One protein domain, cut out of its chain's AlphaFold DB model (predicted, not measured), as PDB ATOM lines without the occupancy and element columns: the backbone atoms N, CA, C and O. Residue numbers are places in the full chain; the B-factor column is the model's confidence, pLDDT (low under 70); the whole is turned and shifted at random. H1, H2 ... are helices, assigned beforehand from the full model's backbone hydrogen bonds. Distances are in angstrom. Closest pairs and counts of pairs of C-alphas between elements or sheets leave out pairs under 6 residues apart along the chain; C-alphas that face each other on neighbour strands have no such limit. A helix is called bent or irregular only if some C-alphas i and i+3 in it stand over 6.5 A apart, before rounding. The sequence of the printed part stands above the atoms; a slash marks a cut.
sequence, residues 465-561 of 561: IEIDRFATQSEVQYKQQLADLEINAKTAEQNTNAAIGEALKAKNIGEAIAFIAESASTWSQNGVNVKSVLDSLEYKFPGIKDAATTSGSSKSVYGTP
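What this domain is: This is residues 465 to 561 of the 561 residues of an uncharacterized protein of Lysinibacillus sp. F5 (UniProt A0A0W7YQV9). One long helix, H1, makes the length of this rod; its first part, residues 465 to 487, stands free and sticks out as an arm from a small helical head. In the head the last part of H1 folds back through a tight turn into H2, a helical hairpin, and short H3 and H4 pack on this end, with the low-confidence H5 and tail beyond H4. The printed part has 97 residues with five named helices, H1 to H5 in chain order, and no named strand: all helix. It is only just extended, close to loose, with a radius of gyration of the C-alphas of 19.2 A and spans of 66 by 25 by 19 A.

Where its parts are: H1, residues 465 to 503, runs 57.0 A from C-alpha 465 at (39.353, -49.054, 34.660) to C-alpha 503 at (-16.191, -37.693, 40.756). H2, residues 509 to 525, is 24.2 A long; it has a kink of 45 degrees near residue 519 and is irregular, with C-alphas 518 and 521 7.3 A apart. H3 is residues 530 to 537, 10.7 A, and H4 residues 544 to 550, 9.8 A. H5, residues 553 to 556, is 7.2 A long, irregular over that same distance, and ends at C-alpha 556 (-5.404, -35.202, 57.178).

How they stand to each other: H1 touches H2 with residues 495 to 503 alone, closest at the C-alphas of Ala 503 and Ala 512, 5.6 A, at a shallow tilt of 16 degrees, opposite ways. With residues 496 to 503 alone it touches H3, closest at the C-alphas of Ile 500 and Val 533, 5.4 A, at a steep tilt of 39 degrees. H4 touches H2 about perpendicular, at 75 degrees, the closest C-alphas being Ile 513 and Ala 548, 6.2 A. H1 and H4 are apart. Every O i to N i+4 pair is within hydrogen-bond range in H1, H3 and H4, and 11 of 13 are in H2; H5 is too short for such a pair.

The domain as a whole: Without the free stretch the body spans 32 by 25 by 18 A. The printed part has no cut, and no link is long. Mean pLDDT of the printed part is 77.3; residues 551 to 561 are under 70.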
ATOM      1  N   ILE A 465      40.373 -48.179  35.259       76.69
ATOM      2  CA  ILE A 465      39.353 -49.054  34.660       76.69
ATOM      3  C   ILE A 465      38.272 -49.440  35.684       76.69
ATOM      4  O   ILE A 465      37.084 -49.463  35.354       76.69
ATOM      5  N   GLU A 466      38.658 -49.746  36.926       71.69
ATOM      6  CA  GLU A 466      37.709 -50.091  37.994       71.69
ATOM      7  C   GLU A 466      36.848 -48.879  38.388       71.69
ATOM      8  O   GLU A 466      35.630 -48.995  38.536       71.69
ATOM      9  N   ILE A 467      37.467 -47.700  38.489       74.19
ATOM     10  CA  ILE A 467      36.791 -46.434  38.786       74.19
ATOM     11  C   ILE A 467      35.784 -46.075  37.684       74.19
ATOM     12  O   ILE A 467      34.630 -45.776  37.993       74.19
ATOM     13  N   ASP A 468      36.167 -46.176  36.409       78.38
ATOM     14  CA  ASP A 468      35.275 -45.904  35.275       78.38
ATOM     15  C   ASP A 468      34.093 -46.883  35.232       78.38
ATOM     16  O   ASP A 468      32.956 -46.503  34.925       78.38
ATOM     17  N   ARG A 469      34.323 -48.153  35.598       76.69
ATOM     18  CA  ARG A 469      33.254 -49.153  35.741       76.69
ATOM     19  C   ARG A 469      32.275 -48.760  36.851       76.69
ATOM     20  O   ARG A 469      31.065 -48.813  36.620       76.69
ATOM     21  N   PHE A 470      32.770 -48.337  38.015       73.81
ATOM     22  CA  PHE A 470      31.933 -47.858  39.122       73.81
ATOM     23  C   PHE A 470      31.153 -46.587  38.762       73.81
ATOM     24  O   PHE A 470      29.959 -46.501  39.066       73.81
ATOM     25  N   ALA A 471      31.786 -45.633  38.075       74.88
ATOM     26  CA  ALA A 471      31.140 -44.416  37.590       74.88
ATOM     27  C   ALA A 471      29.999 -44.748  36.617       74.88
ATOM     28  O   ALA A 471      28.871 -44.287  36.789       74.88
ATOM     29  N   THR A 472      30.259 -45.645  35.659       78.94
ATOM     30  CA  THR A 472      29.258 -46.107  34.687       78.94
ATOM     31  C   THR A 472      28.090 -46.816  35.376       78.94
ATOM     32  O   THR A 472      26.929 -46.556  35.063       78.94
ATOM     33  N   GLN A 473      28.365 -47.703  36.338       76.56
ATOM     34  CA  GLN A 473      27.318 -48.422  37.068       76.56
ATOM     35  C   GLN A 473      26.458 -47.472  37.915       76.56
ATOM     36  O   GLN A 473      25.234 -47.622  37.950       76.56
ATOM     37  N   SER A 474      27.081 -46.469  38.535       74.25
ATOM     38  CA  SER A 474      26.387 -45.434  39.307       74.25
ATOM     39  C   SER A 474      25.511 -44.553  38.409       74.25
ATOM     40  O   SER A 474      24.362 -44.275  38.752       74.25
ATOM     41  N   GLU A 475      25.995 -44.178  37.220       79.69
ATOM     42  CA  GLU A 475      25.208 -43.426  36.234       79.69
ATOM     43  C   GLU A 475      23.993 -44.231  35.741       79.69
ATOM     44  O   GLU A 475      22.893 -43.686  35.623       79.69
ATOM     45  N   VAL A 476      24.162 -45.534  35.486       78.75
ATOM     46  CA  VAL A 476      23.058 -46.425  35.094       78.75
ATOM     47  C   VAL A 476      22.013 -46.530  36.206       78.75
ATOM     48  O   VAL A 476      20.822 -46.390  35.928       78.75
ATOM     49  N   GLN A 477      22.432 -46.720  37.462       77.69
ATOM     50  CA  GLN A 477      21.510 -46.752  38.604       77.69
ATOM     51  C   GLN A 477      20.752 -45.431  38.766       77.69
ATOM     52  O   GLN A 477      19.542 -45.440  38.988       77.69
ATOM     53  N   TYR A 478      21.434 -44.299  38.597       75.06
ATOM     54  CA  TYR A 478      20.810 -42.980  38.661       75.06
ATOM     55  C   TYR A 478      19.774 -42.772  37.549       75.06
ATOM     56  O   TYR A 478      18.654 -42.345  37.820       75.06
ATOM     57  N   LYS A 479      20.106 -43.127  36.300       78.31
ATOM     58  CA  LYS A 479      19.160 -43.053  35.173       78.31
ATOM     59  C   LYS A 479      17.939 -43.943  35.392       78.31
ATOM     60  O   LYS A 479      16.836 -43.533  35.044       78.31
ATOM     61  N   GLN A 480      18.122 -45.116  35.998       80.75
ATOM     62  CA  GLN A 480      17.013 -45.998  36.354       80.75
ATOM     63  C   GLN A 480      16.095 -45.354  37.404       80.75
ATOM     64  O   GLN A 480      14.889 -45.304  37.191       80.75
ATOM     65  N   GLN A 481      16.648 -44.776  38.477       78.94
ATOM     66  CA  GLN A 481      15.855 -44.059  39.489       78.94
ATOM     67  C   GLN A 481      15.063 -42.890  38.888       78.94
ATOM     68  O   GLN A 481      13.916 -42.651  39.259       78.94
ATOM     69  N   LEU A 482      15.666 -42.167  37.946       74.81
ATOM     70  CA  LEU A 482      15.042 -41.034  37.265       74.81
ATOM     71  C   LEU A 482      13.879 -41.490  36.368       74.81
ATOM     72  O   LEU A 482      12.811 -40.880  36.391       74.81
ATOM     73  N   ALA A 483      14.055 -42.602  35.648       78.50
ATOM     74  CA  ALA A 483      12.993 -43.226  34.862       78.50
ATOM     75  C   ALA A 483      11.838 -43.728  35.748       78.50
ATOM     76  O   ALA A 483      10.675 -43.500  35.419       78.50
ATOM     77  N   ASP A 484      12.142 -44.347  36.893       80.25
ATOM     78  CA  ASP A 484      11.129 -44.827  37.840       80.25
ATOM     79  C   ASP A 484      10.321 -43.658  38.441       80.25
ATOM     80  O   ASP A 484       9.095 -43.738  38.557       80.25
ATOM     81  N   LEU A 485      10.975 -42.533  38.763       78.25
ATOM     82  CA  LEU A 485      10.301 -41.306  39.209       78.25
ATOM     83  C   LEU A 485       9.382 -40.722  38.128       78.25
ATOM     84  O   LEU A 485       8.264 -40.305  38.437       78.25
ATOM     85  N   GLU A 486       9.816 -40.711  36.866       78.31
ATOM     86  CA  GLU A 486       8.997 -40.224  35.752       78.31
ATOM     87  C   GLU A 486       7.765 -41.114  35.518       78.31
ATOM     88  O   GLU A 486       6.663 -40.605  35.296       78.31
ATOM     89  N   ILE A 487       7.929 -42.438  35.614       81.44
ATOM     90  CA  ILE A 487       6.821 -43.400  35.539       81.44
ATOM     91  C   ILE A 487       5.826 -43.141  36.674       81.44
ATOM     92  O   ILE A 487       4.635 -42.978  36.407       81.44
ATOM     93  N   ASN A 488       6.304 -43.014  37.915       78.19
ATOM     94  CA  ASN A 488       5.448 -42.752  39.074       78.19
ATOM     95  C   ASN A 488       4.670 -41.433  38.936       78.19
ATOM     96  O   ASN A 488       3.480 -41.390  39.251       78.19
ATOM     97  N   ALA A 489       5.302 -40.374  38.416       76.12
ATOM     98  CA  ALA A 489       4.639 -39.093  38.170       76.12
ATOM     99  C   ALA A 489       3.522 -39.209  37.116       76.12
ATOM    100  O   ALA A 489       2.409 -38.730  37.343       76.12
ATOM    101  N   LYS A 490       3.778 -39.899  35.995       79.44
ATOM    102  CA  LYS A 490       2.760 -40.146  34.955       79.44
ATOM    103  C   LYS A 490       1.603 -40.993  35.480       79.44
ATOM    104  O   LYS A 490       0.447 -40.713  35.170       79.44
ATOM    105  N   THR A 491       1.892 -42.007  36.293       82.25
ATOM    106  CA  THR A 491       0.859 -42.834  36.929       82.25
ATOM    107  C   THR A 491       0.004 -42.016  37.902       82.25
ATOM    108  O   THR A 491      -1.220 -42.116  37.859       82.25
ATOM    109  N   ALA A 492       0.610 -41.151  38.721       75.19
ATOM    110  CA  ALA A 492      -0.114 -40.253  39.623       75.19
ATOM    111  C   ALA A 492      -1.045 -39.282  38.869       75.19
ATOM    112  O   ALA A 492      -2.193 -39.066  39.275       75.19
ATOM    113  N   GLU A 493      -0.587 -38.733  37.741       77.56
ATOM    114  CA  GLU A 493      -1.395 -37.874  36.870       77.56
ATOM    115  C   GLU A 493      -2.587 -38.636  36.268       77.56
ATOM    116  O   GLU A 493      -3.731 -38.187  36.370       77.56
ATOM    117  N   GLN A 494      -2.347 -39.826  35.707       79.94
ATOM    118  CA  GLN A 494      -3.404 -40.684  35.163       79.94
ATOM    119  C   GLN A 494      -4.448 -41.051  36.223       79.94
ATOM    120  O   GLN A 494      -5.649 -40.944  35.966       79.94
ATOM    121  N   ASN A 495      -4.002 -41.416  37.428       81.31
ATOM    122  CA  ASN A 495      -4.888 -41.727  38.547       81.31
ATOM    123  C   ASN A 495      -5.714 -40.502  38.973       81.31
ATOM    124  O   ASN A 495      -6.900 -40.635  39.273       81.31
ATOM    125  N   THR A 496      -5.118 -39.305  38.958       76.25
ATOM    126  CA  THR A 496      -5.816 -38.052  39.288       76.25
ATOM    127  C   THR A 496      -6.892 -37.727  38.252       76.25
ATOM    128  O   THR A 496      -8.024 -37.412  38.614       76.25
ATOM    129  N   ASN A 497      -6.590 -37.888  36.963       76.19
ATOM    130  CA  ASN A 497      -7.559 -37.669  35.888       76.19
ATOM    131  C   ASN A 497      -8.711 -38.688  35.929       76.19
ATOM    132  O   ASN A 497      -9.870 -38.320  35.732       76.19
ATOM    133  N   ALA A 498      -8.419 -39.954  36.246       80.75
ATOM    134  CA  ALA A 498      -9.445 -40.975  36.448       80.75
ATOM    135  C   ALA A 498     -10.354 -40.643  37.649       80.75
ATOM    136  O   ALA A 498     -11.578 -40.724  37.536       80.75
ATOM    137  N   ALA A 499      -9.768 -40.199  38.766       78.00
ATOM    138  CA  ALA A 499     -10.494 -39.750  39.954       78.00
ATOM    139  C   ALA A 499     -11.435 -38.569  39.659       78.00
ATOM    140  O   ALA A 499     -12.597 -38.591  40.070       78.00
ATOM    141  N   ILE A 500     -10.967 -37.574  38.893       77.50
ATOM    142  CA  ILE A 500     -11.793 -36.453  38.415       77.50
ATOM    143  C   ILE A 500     -12.958 -36.973  37.567       77.50
ATOM    144  O   ILE A 500     -14.102 -36.581  37.790       77.50
ATOM    145  N   GLY A 501     -12.684 -37.878  36.622       83.69
ATOM    146  CA  GLY A 501     -13.700 -38.456  35.745       83.69
ATOM    147  C   GLY A 501     -14.818 -39.176  36.503       83.69
ATOM    148  O   GLY A 501     -15.991 -38.978  36.185       83.69
ATOM    149  N   GLU A 502     -14.481 -39.968  37.524       84.12
ATOM    150  CA  GLU A 502     -15.474 -40.632  38.377       84.12
ATOM    151  C   GLU A 502     -16.233 -39.639  39.265       84.12
ATOM    152  O   GLU A 502     -17.463 -39.682  39.317       84.12
ATOM    153  N   ALA A 503     -15.543 -38.685  39.898       77.69
ATOM    154  CA  ALA A 503     -16.191 -37.693  40.756       77.69
ATOM    155  C   ALA A 503     -17.151 -36.781  39.971       77.69
ATOM    156  O   ALA A 503     -18.218 -36.407  40.463       77.69
ATOM    157  N   LEU A 504     -16.833 -36.483  38.707       81.31
ATOM    158  CA  LEU A 504     -17.720 -35.757  37.803       81.31
ATOM    159  C   LEU A 504     -19.003 -36.529  37.468       81.31
ATOM    160  O   LEU A 504     -19.952 -35.901  37.003       81.31
ATOM    161  N   LYS A 505     -19.102 -37.844  37.704       90.50
ATOM    162  CA  LYS A 505     -20.358 -38.596  37.500       90.50
ATOM    163  C   LYS A 505     -21.385 -38.374  38.610       90.50
ATOM    164  O   LYS A 505     -22.550 -38.718  38.409       90.50
ATOM    165  N   ALA A 506     -20.993 -37.785  39.742       90.62
ATOM    166  CA  ALA A 506     -21.918 -37.438  40.814       90.62
ATOM    167  C   ALA A 506     -23.054 -36.535  40.301       90.62
ATOM    168  O   ALA A 506     -22.856 -35.677  39.430       90.62
ATOM    169  N   LYS A 507     -24.266 -36.726  40.830       90.44
ATOM    170  CA  LYS A 507     -25.449 -35.951  40.415       90.44
ATOM    171  C   LYS A 507     -25.586 -34.648  41.188       90.44
ATOM    172  O   LYS A 507     -26.232 -33.718  40.714       90.44
ATOM    173  N   ASN A 508     -25.006 -34.584  42.380       91.38
ATOM    174  CA  ASN A 508     -25.044 -33.425  43.259       91.38
ATOM    175  C   ASN A 508     -23.762 -33.341  44.104       91.38
ATOM    176  O   ASN A 508     -22.978 -34.286  44.176       91.38
ATOM    177  N   ILE A 509     -23.575 -32.193  44.757       84.31
ATOM    178  CA  ILE A 509     -22.395 -31.894  45.576       84.31
ATOM    179  C   ILE A 509     -22.223 -32.866  46.753       84.31
ATOM    180  O   ILE A 509     -21.098 -33.217  47.094       84.31
ATOM    181  N   GLY A 510     -23.321 -33.354  47.340       86.94
ATOM    182  CA  GLY A 510     -23.281 -34.308  48.450       86.94
ATOM    183  C   GLY A 510     -22.730 -35.670  48.028       86.94
ATOM    184  O   GLY A 510     -21.863 -36.215  48.704       86.94
ATOM    185  N   GLU A 511     -23.175 -36.185  46.878       88.81
ATOM    186  CA  GLU A 511     -22.642 -37.415  46.276       88.81
ATOM    187  C   GLU A 511     -21.159 -37.274  45.909       88.81
ATOM    188  O   GLU A 511     -20.375 -38.185  46.170       88.81
ATOM    189  N   ALA A 512     -20.758 -36.123  45.355       84.44
ATOM    190  CA  ALA A 512     -19.361 -35.858  45.015       84.44
ATOM    191  C   ALA A 512     -18.467 -35.853  46.266       84.44
ATOM    192  O   ALA A 512     -17.414 -36.484  46.275       84.44
ATOM    193  N   ILE A 513     -18.904 -35.196  47.346       84.31
ATOM    194  CA  ILE A 513     -18.165 -35.155  48.615       84.31
ATOM    195  C   ILE A 513     -18.060 -36.546  49.238       84.31
ATOM    196  O   ILE A 513     -16.977 -36.919  49.682       84.31
ATOM    197  N   ALA A 514     -19.151 -37.317  49.256       85.56
ATOM    198  CA  ALA A 514     -19.146 -38.674  49.800       85.56
ATOM    199  C   ALA A 514     -18.152 -39.575  49.050       85.56
ATOM    200  O   ALA A 514     -17.338 -40.247  49.680       85.56
ATOM    201  N   PHE A 515     -18.149 -39.512  47.715       88.88
ATOM    202  CA  PHE A 515     -17.216 -40.265  46.881       88.88
ATOM    203  C   PHE A 515     -15.751 -39.867  47.116       88.88
ATOM    204  O   PHE A 515     -14.889 -40.736  47.255       88.88
ATOM    205  N   ILE A 516     -15.465 -38.562  47.197       86.31
ATOM    206  CA  ILE A 516     -14.113 -38.059  47.487       86.31
ATOM    207  C   ILE A 516     -13.668 -38.509  48.878       86.31
ATOM    208  O   ILE A 516     -12.541 -38.969  49.025       86.31
ATOM    209  N   ALA A 517     -14.533 -38.412  49.889       85.31
ATOM    210  CA  ALA A 517     -14.211 -38.815  51.254       85.31
ATOM    211  C   ALA A 517     -13.918 -40.322  51.358       85.31
ATOM    212  O   ALA A 517     -12.957 -40.708  52.021       85.31
ATOM    213  N   GLU A 518     -14.696 -41.162  50.670       87.75
ATOM    214  CA  GLU A 518     -14.492 -42.616  50.630       87.75
ATOM    215  C   GLU A 518     -13.231 -43.006  49.840       87.75
ATOM    216  O   GLU A 518     -12.536 -43.960  50.191       87.75
ATOM    217  N   SER A 519     -12.888 -42.235  48.806       85.00
ATOM    218  CA  SER A 519     -11.758 -42.535  47.921       85.00
ATOM    219  C   SER A 519     -10.439 -41.886  48.350       85.00
ATOM    220  O   SER A 519      -9.380 -42.326  47.902       85.00
ATOM    221  N   ALA A 520     -10.462 -40.869  49.219       81.19
ATOM    222  CA  ALA A 520      -9.300 -40.043  49.559       81.19
ATOM    223  C   ALA A 520      -8.107 -40.847  50.102       81.19
ATOM    224  O   ALA A 520      -6.965 -40.562  49.739       81.19
ATOM    225  N   SER A 521      -8.346 -41.874  50.929       78.94
ATOM    226  CA  SER A 521      -7.268 -42.723  51.453       78.94
ATOM    227  C   SER A 521      -6.596 -43.539  50.349       78.94
ATOM    228  O   SER A 521      -5.372 -43.617  50.286       78.94
ATOM    229  N   THR A 522      -7.394 -44.107  49.444       81.62
ATOM    230  CA  THR A 522      -6.917 -44.894  48.298       81.62
ATOM    231  C   THR A 522      -6.201 -44.004  47.285       81.62
ATOM    232  O   THR A 522      -5.173 -44.371  46.726       81.62
ATOM    233  N   TRP A 523      -6.712 -42.793  47.075       85.69
ATOM    234  CA  TRP A 523      -6.115 -41.767  46.228       85.69
ATOM    235  C   TRP A 523      -4.753 -41.321  46.748       85.69
ATOM    236  O   TRP A 523      -3.796 -41.306  45.977       85.69
ATOM    237  N   SER A 524      -4.629 -41.067  48.051       80.88
ATOM    238  CA  SER A 524      -3.344 -40.739  48.672       80.88
ATOM    239  C   SER A 524      -2.309 -41.856  48.485       80.88
ATOM    240  O   SER A 524      -1.182 -41.570  48.087       80.88
ATOM    241  N   GLN A 525      -2.696 -43.123  48.669       79.88
ATOM    242  CA  GLN A 525      -1.804 -44.271  48.437       79.88
ATOM    243  C   GLN A 525      -1.369 -44.410  46.971       79.88
ATOM    244  O   GLN A 525      -0.266 -44.876  46.699       79.88
ATOM    245  N   ASN A 526      -2.207 -43.961  46.036       78.38
ATOM    246  CA  ASN A 526      -1.956 -44.019  44.596       78.38
ATOM    247  C   ASN A 526      -1.363 -42.718  44.017       78.38
ATOM    248  O   ASN A 526      -1.352 -42.544  42.794       78.38
ATOM    249  N   GLY A 527      -0.903 -41.797  44.875       80.25
ATOM    250  CA  GLY A 527      -0.273 -40.536  44.470       80.25
ATOM    251  C   GLY A 527      -1.227 -39.495  43.872       80.25
ATOM    252  O   GLY A 527      -0.779 -38.538  43.248       80.25
ATOM    253  N   VAL A 528      -2.540 -39.656  44.035       84.69
ATOM    254  CA  VAL A 528      -3.540 -38.716  43.518       84.69
ATOM    255  C   VAL A 528      -3.534 -37.425  44.330       84.69
ATOM    256  O   VAL A 528      -3.667 -37.432  45.555       84.69
ATOM    257  N   ASN A 529      -3.462 -36.292  43.632       84.12
ATOM    258  CA  ASN A 529      -3.538 -34.979  44.258       84.12
ATOM    259  C   ASN A 529      -5.006 -34.584  44.498       84.12
ATOM    260  O   ASN A 529      -5.665 -34.018  43.624       84.12
ATOM    261  N   VAL A 530      -5.511 -34.858  45.704       83.69
ATOM    262  CA  VAL A 530      -6.904 -34.577  46.109       83.69
ATOM    263  C   VAL A 530      -7.279 -33.100  45.931       83.69
ATOM    264  O   VAL A 530      -8.417 -32.794  45.578       83.69
ATOM    265  N   LYS A 531      -6.324 -32.174  46.102       84.19
ATOM    266  CA  LYS A 531      -6.558 -30.743  45.872       84.19
ATOM    267  C   LYS A 531      -6.905 -30.469  44.405       84.19
ATOM    268  O   LYS A 531      -7.888 -29.789  44.145       84.19
ATOM    269  N   SER A 532      -6.162 -31.059  43.464       77.81
ATOM    270  CA  SER A 532      -6.434 -30.929  42.021       77.81
ATOM    271  C   SER A 532      -7.820 -31.472  41.641       77.81
ATOM    272  O   SER A 532      -8.542 -30.872  40.839       77.81
ATOM    273  N   VAL A 533      -8.238 -32.575  42.278       81.94
ATOM    274  CA  VAL A 533      -9.589 -33.130  42.108       81.94
ATOM    275  C   VAL A 533     -10.652 -32.135  42.588       81.94
ATOM    276  O   VAL A 533     -11.596 -31.847  41.854       81.94
ATOM    277  N   LEU A 534     -10.488 -31.561  43.784       84.50
ATOM    278  CA  LEU A 534     -11.409 -30.556  44.332       84.50
ATOM    279  C   LEU A 534     -11.447 -29.274  43.487       84.50
ATOM    280  O   LEU A 534     -12.524 -28.731  43.247       84.50
ATOM    281  N   ASP A 535     -10.292 -28.815  43.000       83.62
ATOM    282  CA  ASP A 535     -10.172 -27.644  42.128       83.62
ATOM    283  C   ASP A 535     -10.947 -27.832  40.815       83.62
ATOM    284  O   ASP A 535     -11.667 -26.927  40.394       83.62
ATOM    285  N   SER A 536     -10.877 -29.026  40.221       79.88
ATOM    286  CA  SER A 536     -11.586 -29.360  38.976       79.88
ATOM    287  C   SER A 536     -13.104 -29.490  39.157       79.88
ATOM    288  O   SER A 536     -13.873 -29.225  38.232       79.88
ATOM    289  N   LEU A 537     -13.558 -29.900  40.344       83.88
ATOM    290  CA  LEU A 537     -14.980 -30.106  40.632       83.88
ATOM    291  C   LEU A 537     -15.719 -28.824  41.011       83.88
ATOM    292  O   LEU A 537     -16.934 -28.773  40.831       83.88
ATOM    293  N   GLU A 538     -15.014 -27.790  41.473       89.06
ATOM    294  CA  GLU A 538     -15.591 -26.500  41.880       89.06
ATOM    295  C   GLU A 538     -16.421 -25.842  40.767       89.06
ATOM    296  O   GLU A 538     -17.450 -25.230  41.034       89.06
ATOM    297  N   TYR A 539     -16.037 -26.037  39.500       81.25
ATOM    298  CA  TYR A 539     -16.803 -25.532  38.359       81.25
ATOM    299  C   TYR A 539     -18.186 -26.192  38.231       81.25
ATOM    300  O   TYR A 539     -19.176 -25.527  37.931       81.25
ATOM    301  N   LYS A 540     -18.270 -27.510  38.460       78.38
ATOM    302  CA  LYS A 540     -19.528 -28.269  38.364       78.38
ATOM    303  C   LYS A 540     -20.344 -28.196  39.657       78.38
ATOM    304  O   LYS A 540     -21.574 -28.214  39.609       78.38
ATOM    305  N   PHE A 541     -19.667 -28.119  40.797       86.94
ATOM    306  CA  PHE A 541     -20.256 -28.077  42.128       86.94
ATOM    307  C   PHE A 541     -19.677 -26.892  42.921       86.94
ATOM    308  O   PHE A 541     -18.789 -27.095  43.751       86.94
ATOM    309  N   PRO A 542     -20.169 -25.660  42.688       86.19
ATOM    310  CA  PRO A 542     -19.710 -24.488  43.429       86.19
ATOM    311  C   PRO A 542     -19.868 -24.678  44.944       86.19
ATOM    312  O   PRO A 542     -20.928 -25.097  45.416       86.19
ATOM    313  N   GLY A 543     -18.814 -24.375  45.700       87.06
ATOM    314  CA  GLY A 543     -18.726 -24.556  47.148       87.06
ATOM    315  C   GLY A 543     -18.226 -25.933  47.602       87.06
ATOM    316  O   GLY A 543     -18.247 -26.213  48.804       87.06
ATOM    317  N   ILE A 544     -17.778 -26.813  46.695       86.25
ATOM    318  CA  ILE A 544     -17.316 -28.162  47.071       86.25
ATOM    319  C   ILE A 544     -16.042 -28.121  47.917       86.25
ATOM    320  O   ILE A 544     -15.902 -28.940  48.825       86.25
ATOM    321  N   LYS A 545     -15.154 -27.143  47.704       86.94
ATOM    322  CA  LYS A 545     -13.955 -26.954  48.545       86.94
ATOM    323  C   LYS A 545     -14.309 -26.631  49.997       86.94
ATOM    324  O   LYS A 545     -13.768 -27.249  50.921       86.94
ATOM    325  N   ASP A 546     -15.244 -25.706  50.193       85.25
ATOM    326  CA  ASP A 546     -15.705 -25.279  51.518       85.25
ATOM    327  C   ASP A 546     -16.462 -26.416  52.216       85.25
ATOM    328  O   ASP A 546     -16.256 -26.714  53.394       85.25
ATOM    329  N   ALA A 547     -17.299 -27.137  51.473       79.50
ATOM    330  CA  ALA A 547     -18.044 -28.264  52.012       79.50
ATOM    331  C   ALA A 547     -17.128 -29.451  52.384       79.50
ATOM    332  O   ALA A 547     -17.293 -30.051  53.451       79.50
ATOM    333  N   ALA A 548     -16.109 -29.748  51.568       79.00
ATOM    334  CA  ALA A 548     -15.119 -30.785  51.858       79.00
ATOM    335  C   ALA A 548     -14.295 -30.457  53.116       79.00
ATOM    336  O   ALA A 548     -14.076 -31.337  53.954       79.00
ATOM    337  N   THR A 549     -13.905 -29.193  53.307       78.31
ATOM    338  CA  THR A 549     -13.175 -28.750  54.507       78.31
ATOM    339  C   THR A 549     -14.027 -28.807  55.773       78.31
ATOM    340  O   THR A 549     -13.519 -29.229  56.816       78.31
ATOM    341  N   THR A 550     -15.315 -28.467  55.678       71.50
ATOM    342  CA  THR A 550     -16.246 -28.428  56.820       71.50
ATOM    343  C   THR A 550     -16.699 -29.821  57.278       71.50
ATOM    344  O   THR A 550     -16.999 -30.017  58.453       71.50
ATOM    345  N   SER A 551     -16.691 -30.822  56.388       61.50
ATOM    346  CA  SER A 551     -17.131 -32.201  56.678       61.50
ATOM    347  C   SER A 551     -16.253 -32.988  57.673       61.50
ATOM    348  O   SER A 551     -16.527 -34.154  57.943       61.50
ATOM    349  N   GLY A 552     -15.192 -32.395  58.232       52.03
ATOM    350  CA  GLY A 552     -14.293 -33.054  59.194       52.03
ATOM    351  C   GLY A 552     -13.292 -34.035  58.569       52.03
ATOM    352  O   GLY A 552     -12.303 -34.386  59.212       52.03
ATOM    353  N   SER A 553     -13.476 -34.391  57.296       50.19
ATOM    354  CA  SER A 553     -12.590 -35.249  56.494       50.19
ATOM    355  C   SER A 553     -11.220 -34.614  56.190       50.19
ATOM    356  O   SER A 553     -10.307 -35.285  55.725       50.19
ATOM    357  N   SER A 554     -11.058 -33.309  56.440       45.84
ATOM    358  CA  SER A 554      -9.917 -32.503  55.984       45.84
ATOM    359  C   SER A 554      -8.723 -32.448  56.937       45.84
ATOM    360  O   SER A 554      -7.648 -32.016  56.517       45.84
ATOM    361  N   LYS A 555      -8.851 -32.914  58.191       47.81
ATOM    362  CA  LYS A 555      -7.739 -32.831  59.160       47.81
ATOM    363  C   LYS A 555      -6.487 -33.618  58.741       47.81
ATOM    364  O   LYS A 555      -5.426 -33.326  59.278       47.81
ATOM    365  N   SER A 556      -6.578 -34.542  57.776       50.00
ATOM    366  CA  SER A 556      -5.404 -35.202  57.178       50.00
ATOM    367  C   SER A 556      -5.124 -34.827  55.715       50.00
ATOM    368  O   SER A 556      -4.098 -35.239  55.193       50.00
ATOM    369  N   VAL A 557      -5.997 -34.073  55.034       50.31
ATOM    370  CA  VAL A 557      -5.920 -33.858  53.567       50.31
ATOM    371  C   VAL A 557      -5.084 -32.626  53.189       50.31
ATOM    372  O   VAL A 557      -4.546 -32.565  52.091       50.31
ATOM    373  N   TYR A 558      -4.911 -31.675  54.114       45.94
ATOM    374  CA  TYR A 558      -3.992 -30.531  53.969       45.94
ATOM    375  C   TYR A 558      -2.729 -30.656  54.838       45.94
ATOM    376  O   TYR A 558      -2.040 -29.663  55.075       45.94
ATOM    377  N   GLY A 559      -2.421 -31.861  55.334       40.03
ATOM    378  CA  GLY A 559      -1.124 -32.123  55.952       40.03
ATOM    379  C   GLY A 559      -0.015 -31.877  54.931       40.03
ATOM    380  O   GLY A 559      -0.084 -32.388  53.817       40.03
ATOM    381  N   THR A 560       0.955 -31.041  55.298       34.84
ATOM    382  CA  THR A 560       2.193 -30.790  54.544       34.84
ATOM    383  C   THR A 560       2.891 -32.095  54.129       34.84
ATOM    384  O   THR A 560       2.727 -33.076  54.857       34.84
ATOM    385  N   PRO A 561       3.647 -32.098  53.007       39.84
ATOM    386  CA  PRO A 561       4.297 -33.289  52.448       39.84
ATOM    387  C   PRO A 561       5.117 -34.092  53.454       39.84
ATOM    388  O   PRO A 561       5.776 -33.453  54.312       39.84
TER     389      PRO A 561